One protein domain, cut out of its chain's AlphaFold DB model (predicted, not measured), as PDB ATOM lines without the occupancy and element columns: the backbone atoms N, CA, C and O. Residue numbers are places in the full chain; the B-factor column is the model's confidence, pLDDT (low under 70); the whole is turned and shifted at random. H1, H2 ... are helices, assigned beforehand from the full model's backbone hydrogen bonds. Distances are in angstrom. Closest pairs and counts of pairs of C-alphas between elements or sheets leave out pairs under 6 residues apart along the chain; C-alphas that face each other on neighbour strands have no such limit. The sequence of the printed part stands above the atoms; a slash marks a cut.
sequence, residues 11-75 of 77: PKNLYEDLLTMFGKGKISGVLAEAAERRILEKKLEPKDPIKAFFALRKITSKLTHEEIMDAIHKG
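This is residues 11 to 75 of the 77 residues of an uncharacterized protein of Microgenomates group bacterium GW2011_GWC1_37_8 (UniProt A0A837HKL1). Four helices are strung out one after another in an open, flat curve with no common core; the long helix H2 makes one side, H1 turns off at its first end, and H3 and H4 continue from its other end. Residues 32 to 75 stand free. The printed part has 65 residues with four named helices, H1 to H4, and no named strand: all helix. It is extended, with a radius of gyration of the C-alphas of 21.3 A and spans of 59 by 32 by 13 A.

H1 holds residues 12 to 22, 15.3 A long, from C-alpha 12 at (114.057, 119.817, 175.921). H2 holds residues 27 to 44, 25.4 A long. H3 holds residues 49 to 59, 15.6 A long. H4 holds residues 65 to 75, 15.7 A long, to C-alpha 75 at (81.433, 120.345, 138.021).

H1 and H2 are close but not clearly touching; their closest C-alphas, those of Leu 18 and Ile 27, are 6.5 A apart. Their lines are about perpendicular, at 82 degrees. H2 and H3 are apart, and so are H3 and H4. In H1, H2, H3 and H4 every O i to N i+4 pair is within hydrogen-bond range.

The C-alphas farthest apart, those of Lys 12 and Glu 66, are 60.2 A apart. The printed part has no cut, and its three links between helices are tight. Residues 44 to 47 have pLDDT under 70.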
ATOM      1  N   PRO A  11     115.075 117.251 171.974       94.88
ATOM      2  CA  PRO A  11     115.583 118.414 172.689       94.88
ATOM      3  C   PRO A  11     114.527 118.968 173.651       94.88
ATOM      4  O   PRO A  11     113.339 119.015 173.321       94.88
ATOM      5  N   LYS A  12     114.961 119.389 174.844       93.75
ATOM      6  CA  LYS A  12     114.057 119.817 175.921       93.75
ATOM      7  C   LYS A  12     113.142 120.968 175.491       93.75
ATOM      8  O   LYS A  12     111.936 120.874 175.678       93.75
ATOM      9  N   ASN A  13     113.714 121.993 174.862       95.44
ATOM     10  CA  ASN A  13     112.981 123.144 174.332       95.44
ATOM     11  C   ASN A  13     111.895 122.717 173.336       95.44
ATOM     12  O   ASN A  13     110.746 123.109 173.471       95.44
ATOM     13  N   LEU A  14     112.229 121.823 172.401       91.69
ATOM     14  CA  LEU A  14     111.269 121.342 171.411       91.69
ATOM     15  C   LEU A  14     110.121 120.559 172.061       91.69
ATOM     16  O   LEU A  14     108.970 120.683 171.655       91.69
ATOM     17  N   TYR A  15     110.425 119.740 173.069       92.00
ATOM     18  CA  TYR A  15     109.392 119.022 173.810       92.00
ATOM     19  C   TYR A  15     108.470 119.980 174.578       92.00
ATOM     20  O   TYR A  15     107.259 119.776 174.573       92.00
ATOM     21  N   GLU A  16     109.017 121.024 175.202       93.75
ATOM     22  CA  GLU A  16     108.246 122.060 175.902       93.75
ATOM     23  C   GLU A  16     107.355 122.861 174.942       93.75
ATOM     24  O   GLU A  16     106.176 123.080 175.238       93.75
ATOM     25  N   ASP A  17     107.862 123.205 173.759       93.75
ATOM     26  CA  ASP A  17     107.092 123.871 172.705       93.75
ATOM     27  C   ASP A  17     105.922 122.989 172.238       93.75
ATOM     28  O   ASP A  17     104.770 123.427 172.186       93.75
ATOM     29  N   LEU A  18     106.186 121.708 171.959       91.12
ATOM     30  CA  LEU A  18     105.156 120.734 171.579       91.12
ATOM     31  C   LEU A  18     104.126 120.521 172.693       91.12
ATOM     32  O   LEU A  18     102.930 120.388 172.422       91.12
ATOM     33  N   LEU A  19     104.580 120.498 173.946       92.88
ATOM     34  CA  LEU A  19     103.715 120.373 175.110       92.88
ATOM     35  C   LEU A  19     102.780 121.578 175.233       92.88
ATOM     36  O   LEU A  19     101.597 121.389 175.513       92.88
ATOM     37  N   THR A  20     103.295 122.780 174.979       94.00
ATOM     38  CA  THR A  20     102.539 124.037 175.030       94.00
ATOM     39  C   THR A  20     101.516 124.122 173.898       94.00
ATOM     40  O   THR A  20     100.373 124.504 174.130       94.00
ATOM     41  N   MET A  21     101.893 123.717 172.683       91.88
ATOM     42  CA  MET A  21     101.023 123.802 171.505       91.88
ATOM     43  C   MET A  21      99.928 122.728 171.465       91.88
ATOM     44  O   MET A  21      98.803 123.012 171.059       91.88
ATOM     45  N   PHE A  22     100.239 121.488 171.857       90.94
ATOM     46  CA  PHE A  22      99.357 120.336 171.608       90.94
ATOM     47  C   PHE A  22      98.900 119.606 172.880       90.94
ATOM     48  O   PHE A  22      97.911 118.869 172.845       90.94
ATOM     49  N   GLY A  23      99.585 119.806 174.008       89.00
ATOM     50  CA  GLY A  23      99.307 119.125 175.271       89.00
ATOM     51  C   GLY A  23      99.901 117.711 175.371       89.00
ATOM     52  O   GLY A  23     100.140 117.018 174.381       89.00
ATOM     53  N   LYS A  24     100.107 117.246 176.614       81.56
ATOM     54  CA  LYS A  24     100.890 116.039 176.971       81.56
ATOM     55  C   LYS A  24     100.417 114.737 176.307       81.56
ATOM     56  O   LYS A  24     101.215 113.826 176.120       81.56
ATOM     57  N   GLY A  25      99.136 114.645 175.947       84.25
ATOM     58  CA  GLY A  25      98.536 113.448 175.346       84.25
ATOM     59  C   GLY A  25      98.582 113.386 173.817       84.25
ATOM     60  O   GLY A  25      98.316 112.326 173.260       84.25
ATOM     61  N   LYS A  26      98.903 114.492 173.129       88.00
ATOM     62  CA  LYS A  26      98.829 114.569 171.658       88.00
ATOM     63  C   LYS A  26     100.188 114.511 170.964       88.00
ATOM     64  O   LYS A  26     100.239 114.285 169.760       88.00
ATOM     65  N   ILE A  27     101.285 114.650 171.712       89.75
ATOM     66  CA  ILE A  27     102.650 114.705 171.161       89.75
ATOM     67  C   ILE A  27     102.981 113.447 170.343       89.75
ATOM     68  O   ILE A  27     103.547 113.550 169.260       89.75
ATOM     69  N   SER A  28     102.593 112.260 170.816       87.44
ATOM     70  CA  SER A  28     102.828 111.002 170.094       87.44
ATOM     71  C   SER A  28     102.108 110.951 168.744       87.44
ATOM     72  O   SER A  28     102.693 110.483 167.771       87.44
ATOM     73  N   GLY A  29     100.873 111.459 168.676       89.06
ATOM     74  CA  GLY A  29     100.107 111.558 167.434       89.06
ATOM     75  C   GLY A  29     100.755 112.527 166.449       89.06
ATOM     76  O   GLY A  29     100.987 112.163 165.302       89.06
ATOM     77  N   VAL A  30     101.151 113.707 166.932       90.56
ATOM     78  CA  VAL A  30     101.833 114.726 166.117       90.56
ATOM     79  C   VAL A  30     103.148 114.193 165.542       90.56
ATOM     80  O   VAL A  30     103.432 114.376 164.360       90.56
ATOM     81  N   LEU A  31     103.951 113.492 166.348       90.50
ATOM     82  CA  LEU A  31     105.204 112.897 165.879       90.50
ATOM     83  C   LEU A  31     104.969 111.774 164.864       90.50
ATOM     84  O   LEU A  31     105.726 111.663 163.902       90.50
ATOM     85  N   ALA A  32     103.941 110.948 165.070       89.56
ATOM     86  CA  ALA A  32     103.592 109.882 164.138       89.56
ATOM     87  C   ALA A  32     103.164 110.449 162.776       89.56
ATOM     88  O   ALA A  32     103.674 110.006 161.750       89.56
ATOM     89  N   GLU A  33     102.309 111.471 162.776       90.69
ATOM     90  CA  GLU A  33     101.855 112.155 161.562       90.69
ATOM     91  C   GLU A  33     103.017 112.848 160.836       90.69
ATOM     92  O   GLU A  33     103.194 112.687 159.628       90.69
ATOM     93  N   ALA A  34     103.877 113.559 161.572       90.88
ATOM     94  CA  ALA A  34     105.058 114.202 161.001       90.88
ATOM     95  C   ALA A  34     106.029 113.183 160.378       90.88
ATOM     96  O   ALA A  34     106.596 113.427 159.308       90.88
ATOM     97  N   ALA A  35     106.216 112.028 161.025       90.06
ATOM     98  CA  ALA A  35     107.044 110.948 160.501       90.06
ATOM     99  C   ALA A  35     106.438 110.326 159.235       90.06
ATOM    100  O   ALA A  35     107.157 110.127 158.254       90.06
ATOM    101  N   GLU A  36     105.132 110.057 159.228       89.25
ATOM    102  CA  GLU A  36     104.418 109.543 158.058       89.25
ATOM    103  C   GLU A  36     104.537 110.503 156.877       89.25
ATOM    104  O   GLU A  36     104.982 110.099 155.801       89.25
ATOM    105  N   ARG A  37     104.237 111.786 157.097       89.75
ATOM    106  CA  ARG A  37     104.345 112.823 156.072       89.75
ATOM    107  C   ARG A  37     105.745 112.875 155.472       89.75
ATOM    108  O   ARG A  37     105.886 112.848 154.255       89.75
ATOM    109  N   ARG A  38     106.787 112.870 156.305       89.19
ATOM    110  CA  ARG A  38     108.176 112.918 155.829       89.19
ATOM    111  C   ARG A  38     108.582 111.667 155.049       89.19
ATOM    112  O   ARG A  38     109.376 111.750 154.113       89.19
ATOM    113  N   ILE A  39     108.056 110.500 155.421       87.69
ATOM    114  CA  ILE A  39     108.266 109.260 154.664       87.69
ATOM    115  C   ILE A  39     107.527 109.316 153.328       87.69
ATOM    116  O   ILE A  39     108.097 108.905 152.319       87.69
ATOM    117  N   LEU A  40     106.287 109.805 153.303       84.75
ATOM    118  CA  LEU A  40     105.519 109.979 152.072       84.75
ATOM    119  C   LEU A  40     106.217 110.955 151.134       84.75
ATOM    120  O   LEU A  40     106.419 110.607 149.980       84.75
ATOM    121  N   GLU A  41     106.673 112.104 151.630       84.31
ATOM    122  CA  GLU A  41     107.461 113.071 150.858       84.31
ATOM    123  C   GLU A  41     108.695 112.402 150.238       84.31
ATOM    124  O   GLU A  41     108.883 112.477 149.031       84.31
ATOM    125  N   LYS A  42     109.471 111.632 151.013       82.38
ATOM    126  CA  LYS A  42     110.627 110.888 150.479       82.38
ATOM    127  C   LYS A  42     110.272 109.775 149.492       82.38
ATOM    128  O   LYS A  42     111.070 109.460 148.617       82.38
ATOM    129  N   LYS A  43     109.122 109.117 149.654       76.19
ATOM    130  CA  LYS A  43     108.656 108.070 148.727       76.19
ATOM    131  C   LYS A  43     108.104 108.659 147.431       76.19
ATOM    132  O   LYS A  43     108.201 108.015 146.392       76.19
ATOM    133  N   LEU A  44     107.489 109.834 147.529       68.81
ATOM    134  CA  LEU A  44     106.864 110.564 146.435       68.81
ATOM    135  C   LEU A  44     107.825 111.543 145.760       68.81
ATOM    136  O   LEU A  44     107.448 112.094 144.728       68.81
ATOM    137  N   GLU A  45     109.039 111.744 146.296       64.31
ATOM    138  CA  GLU A  45     110.110 112.443 145.590       64.31
ATOM    139  C   GLU A  45     110.196 111.863 144.175       64.31
ATOM    140  O   GLU A  45     110.484 110.669 144.003       64.31
ATOM    141  N   PRO A  46     109.896 112.666 143.141       57.28
ATOM    142  CA  PRO A  46     109.899 112.154 141.794       57.28
ATOM    143  C   PRO A  46     111.334 111.758 141.468       57.28
ATOM    144  O   PRO A  46     112.222 112.611 141.400       57.28
ATOM    145  N   LYS A  47     111.569 110.470 141.206       64.38
ATOM    146  CA  LYS A  47     112.700 110.072 140.366       64.38
ATOM    147  C   LYS A  47     112.433 110.664 138.986       64.38
ATOM    148  O   LYS A  47     111.837 110.006 138.142       64.38
ATOM    149  N   ASP A  48     112.850 111.916 138.816       73.94
ATOM    150  CA  ASP A  48     112.623 112.761 137.648       73.94
ATOM    151  C   ASP A  48     111.122 113.069 137.391       73.94
ATOM    152  O   ASP A  48     110.380 112.222 136.880       73.94
ATOM    153  N   PRO A  49     110.646 114.290 137.713       74.38
ATOM    154  CA  PRO A  49     109.259 114.709 137.482       74.38
ATOM    155  C   PRO A  49     108.810 114.527 136.027       74.38
ATOM    156  O   PRO A  49     107.646 114.220 135.767       74.38
ATOM    157  N   ILE A  50     109.740 114.658 135.076       75.50
ATOM    158  CA  ILE A  50     109.473 114.495 133.647       75.50
ATOM    159  C   ILE A  50     109.147 113.027 133.356       75.50
ATOM    160  O   ILE A  50     108.161 112.721 132.681       75.50
ATOM    161  N   LYS A  51     109.919 112.093 133.921       76.75
ATOM    162  CA  LYS A  51     109.645 110.653 133.788       76.75
ATOM    163  C   LYS A  51     108.337 110.258 134.456       76.75
ATOM    164  O   LYS A  51     107.598 109.465 133.876       76.75
ATOM    165  N   ALA A  52     108.027 110.823 135.622       74.81
ATOM    166  CA  ALA A  52     106.757 110.587 136.304       74.81
ATOM    167  C   ALA A  52     105.561 111.050 135.454       74.81
ATOM    168  O   ALA A  52     104.596 110.303 135.291       74.81
ATOM    169  N   PHE A  53     105.656 112.225 134.824       80.38
ATOM    170  CA  PHE A  53     104.634 112.730 133.905       80.38
ATOM    171  C   PHE A  53     104.441 111.816 132.686       80.38
ATOM    172  O   PHE A  53     103.313 111.451 132.349       80.38
ATOM    173  N   PHE A  54     105.531 111.383 132.041       79.06
ATOM    174  CA  PHE A  54     105.440 110.452 130.911       79.06
ATOM    175  C   PHE A  54     104.912 109.072 131.319       79.06
ATOM    176  O   PHE A  54     104.196 108.449 130.534       79.06
ATOM    177  N   ALA A  55     105.243 108.591 132.519       80.88
ATOM    178  CA  ALA A  55     104.711 107.342 133.053       80.88
ATOM    179  C   ALA A  55     103.200 107.443 133.296       80.88
ATOM    180  O   ALA A  55     102.462 106.574 132.838       80.88
ATOM    181  N   LEU A  56     102.738 108.530 133.923       82.44
ATOM    182  CA  LEU A  56     101.317 108.780 134.159       82.44
ATOM    183  C   LEU A  56     100.547 108.880 132.835       82.44
ATOM    184  O   LEU A  56      99.572 108.166 132.634       82.44
ATOM    185  N   ARG A  57     101.054 109.655 131.868       79.88
ATOM    186  CA  ARG A  57     100.456 109.778 130.527       79.88
ATOM    187  C   ARG A  57     100.282 108.433 129.813       79.88
ATOM    188  O   ARG A  57      99.364 108.298 129.012       79.88
ATOM    189  N   LYS A  58     101.172 107.463 130.048       79.00
ATOM    190  CA  LYS A  58     101.082 106.126 129.438       79.00
ATOM    191  C   LYS A  58      99.962 105.274 130.033       79.00
ATOM    192  O   LYS A  58      99.408 104.458 129.308       79.00
ATOM    193  N   ILE A  59      99.671 105.432 131.324       82.50
ATOM    194  CA  ILE A  59      98.671 104.624 132.041       82.50
ATOM    195  C   ILE A  59      97.300 105.298 132.113       82.50
ATOM    196  O   ILE A  59      96.299 104.619 132.320       82.50
ATOM    197  N   THR A  60      97.234 106.619 131.950       82.00
ATOM    198  CA  THR A  60      95.968 107.348 131.918       82.00
ATOM    199  C   THR A  60      95.276 107.133 130.575       82.00
ATOM    200  O   THR A  60      95.827 107.446 129.517       82.00
ATOM    201  N   SER A  61      94.046 106.626 130.622       80.38
ATOM    202  CA  SER A  61      93.158 106.516 129.467       80.38
ATOM    203  C   SER A  61      92.951 107.896 128.845       80.38
ATOM    204  O   SER A  61      92.633 108.857 129.548       80.38
ATOM    205  N   LYS A  62      93.123 108.015 127.527       80.75
ATOM    206  CA  LYS A  62      92.780 109.258 126.833       80.75
ATOM    207  C   LYS A  62      91.263 109.398 126.826       80.75
ATOM    208  O   LYS A  62      90.592 108.554 126.243       80.75
ATOM    209  N   LEU A  63      90.762 110.450 127.462       82.62
ATOM    210  CA  LEU A  63      89.357 110.828 127.376       82.62
ATOM    211  C   LEU A  63      89.091 111.499 126.029       82.62
ATOM    212  O   LEU A  63      89.937 112.231 125.502       82.62
ATOM    213  N   THR A  64      87.919 111.236 125.476       86.19
ATOM    214  CA  THR A  64      87.400 111.927 124.298       86.19
ATOM    215  C   THR A  64      86.956 113.342 124.664       86.19
ATOM    216  O   THR A  64      86.751 113.677 125.831       86.19
ATOM    217  N   HIS A  65      86.826 114.207 123.657       83.00
ATOM    218  CA  HIS A  65      86.391 115.587 123.874       83.00
ATOM    219  C   HIS A  65      85.020 115.658 124.566       83.00
ATOM    220  O   HIS A  65      84.834 116.475 125.460       83.00
ATOM    221  N   GLU A  66      84.102 114.761 124.204       85.50
ATOM    222  CA  GLU A  66      82.759 114.671 124.785       85.50
ATOM    223  C   GLU A  66      82.809 114.332 126.281       85.50
ATOM    224  O   GLU A  66      82.233 115.053 127.090       85.50
ATOM    225  N   GLU A  67      83.598 113.328 126.680       84.44
ATOM    226  CA  GLU A  67      83.771 112.952 128.094       84.44
ATOM    227  C   GLU A  67      84.383 114.084 128.933       84.44
ATOM    228  O   GLU A  67      84.034 114.266 130.103       84.44
ATOM    229  N   ILE A  68      85.291 114.867 128.339       83.06
ATOM    230  CA  ILE A  68      85.884 116.040 128.992       83.06
ATOM    231  C   ILE A  68      84.825 117.132 129.187       83.06
ATOM    232  O   ILE A  68      84.728 117.701 130.275       83.06
ATOM    233  N   MET A  69      84.024 117.417 128.158       88.94
ATOM    234  CA  MET A  69      82.973 118.434 128.228       88.94
ATOM    235  C   MET A  69      81.877 118.053 129.229       88.94
ATOM    236  O   MET A  69      81.461 118.895 130.025       88.94
ATOM    237  N   ASP A  70      81.486 116.780 129.277       87.88
ATOM    238  CA  ASP A  70      80.522 116.269 130.254       87.88
ATOM    239  C   ASP A  70      81.030 116.385 131.696       87.88
ATOM    240  O   ASP A  70      80.280 116.771 132.598       87.88
ATOM    241  N   ALA A  71      82.313 116.098 131.937       83.94
ATOM    242  CA  ALA A  71      82.925 116.271 133.253       83.94
ATOM    243  C   ALA A  71      82.968 117.750 133.681       83.94
ATOM    244  O   ALA A  71      82.681 118.065 134.838       83.94
ATOM    245  N   ILE A  72      83.278 118.662 132.752       83.88
ATOM    246  CA  ILE A  72      83.269 120.110 133.005       83.88
ATOM    247  C   ILE A  72      81.852 120.591 133.338       83.88
ATOM    248  O   ILE A  72      81.683 121.362 134.281       83.88
ATOM    249  N   HIS A  73      80.834 120.137 132.604       86.81
ATOM    250  CA  HIS A  73      79.445 120.508 132.874       86.81
ATOM    251  C   HIS A  73      78.972 120.016 134.248       86.81
ATOM    252  O   HIS A  73      78.390 120.805 134.989       86.81
ATOM    253  N   LYS A  74      79.305 118.777 134.640       81.94
ATOM    254  CA  LYS A  74      78.967 118.219 135.965       81.94
ATOM    255  C   LYS A  74      79.591 118.969 137.142       81.94
ATOM    256  O   LYS A  74      79.012 118.971 138.217       81.94
ATOM    257  N   GLY A  75      80.770 119.567 136.967       73.56
ATOM    258  CA  GLY A  75      81.433 120.345 138.021       73.56
ATOM    259  C   GLY A  75      80.923 121.783 138.164       73.56
ATOM    260  O   GLY A  75      81.299 122.465 139.114       73.56
TER     261      GLY A  75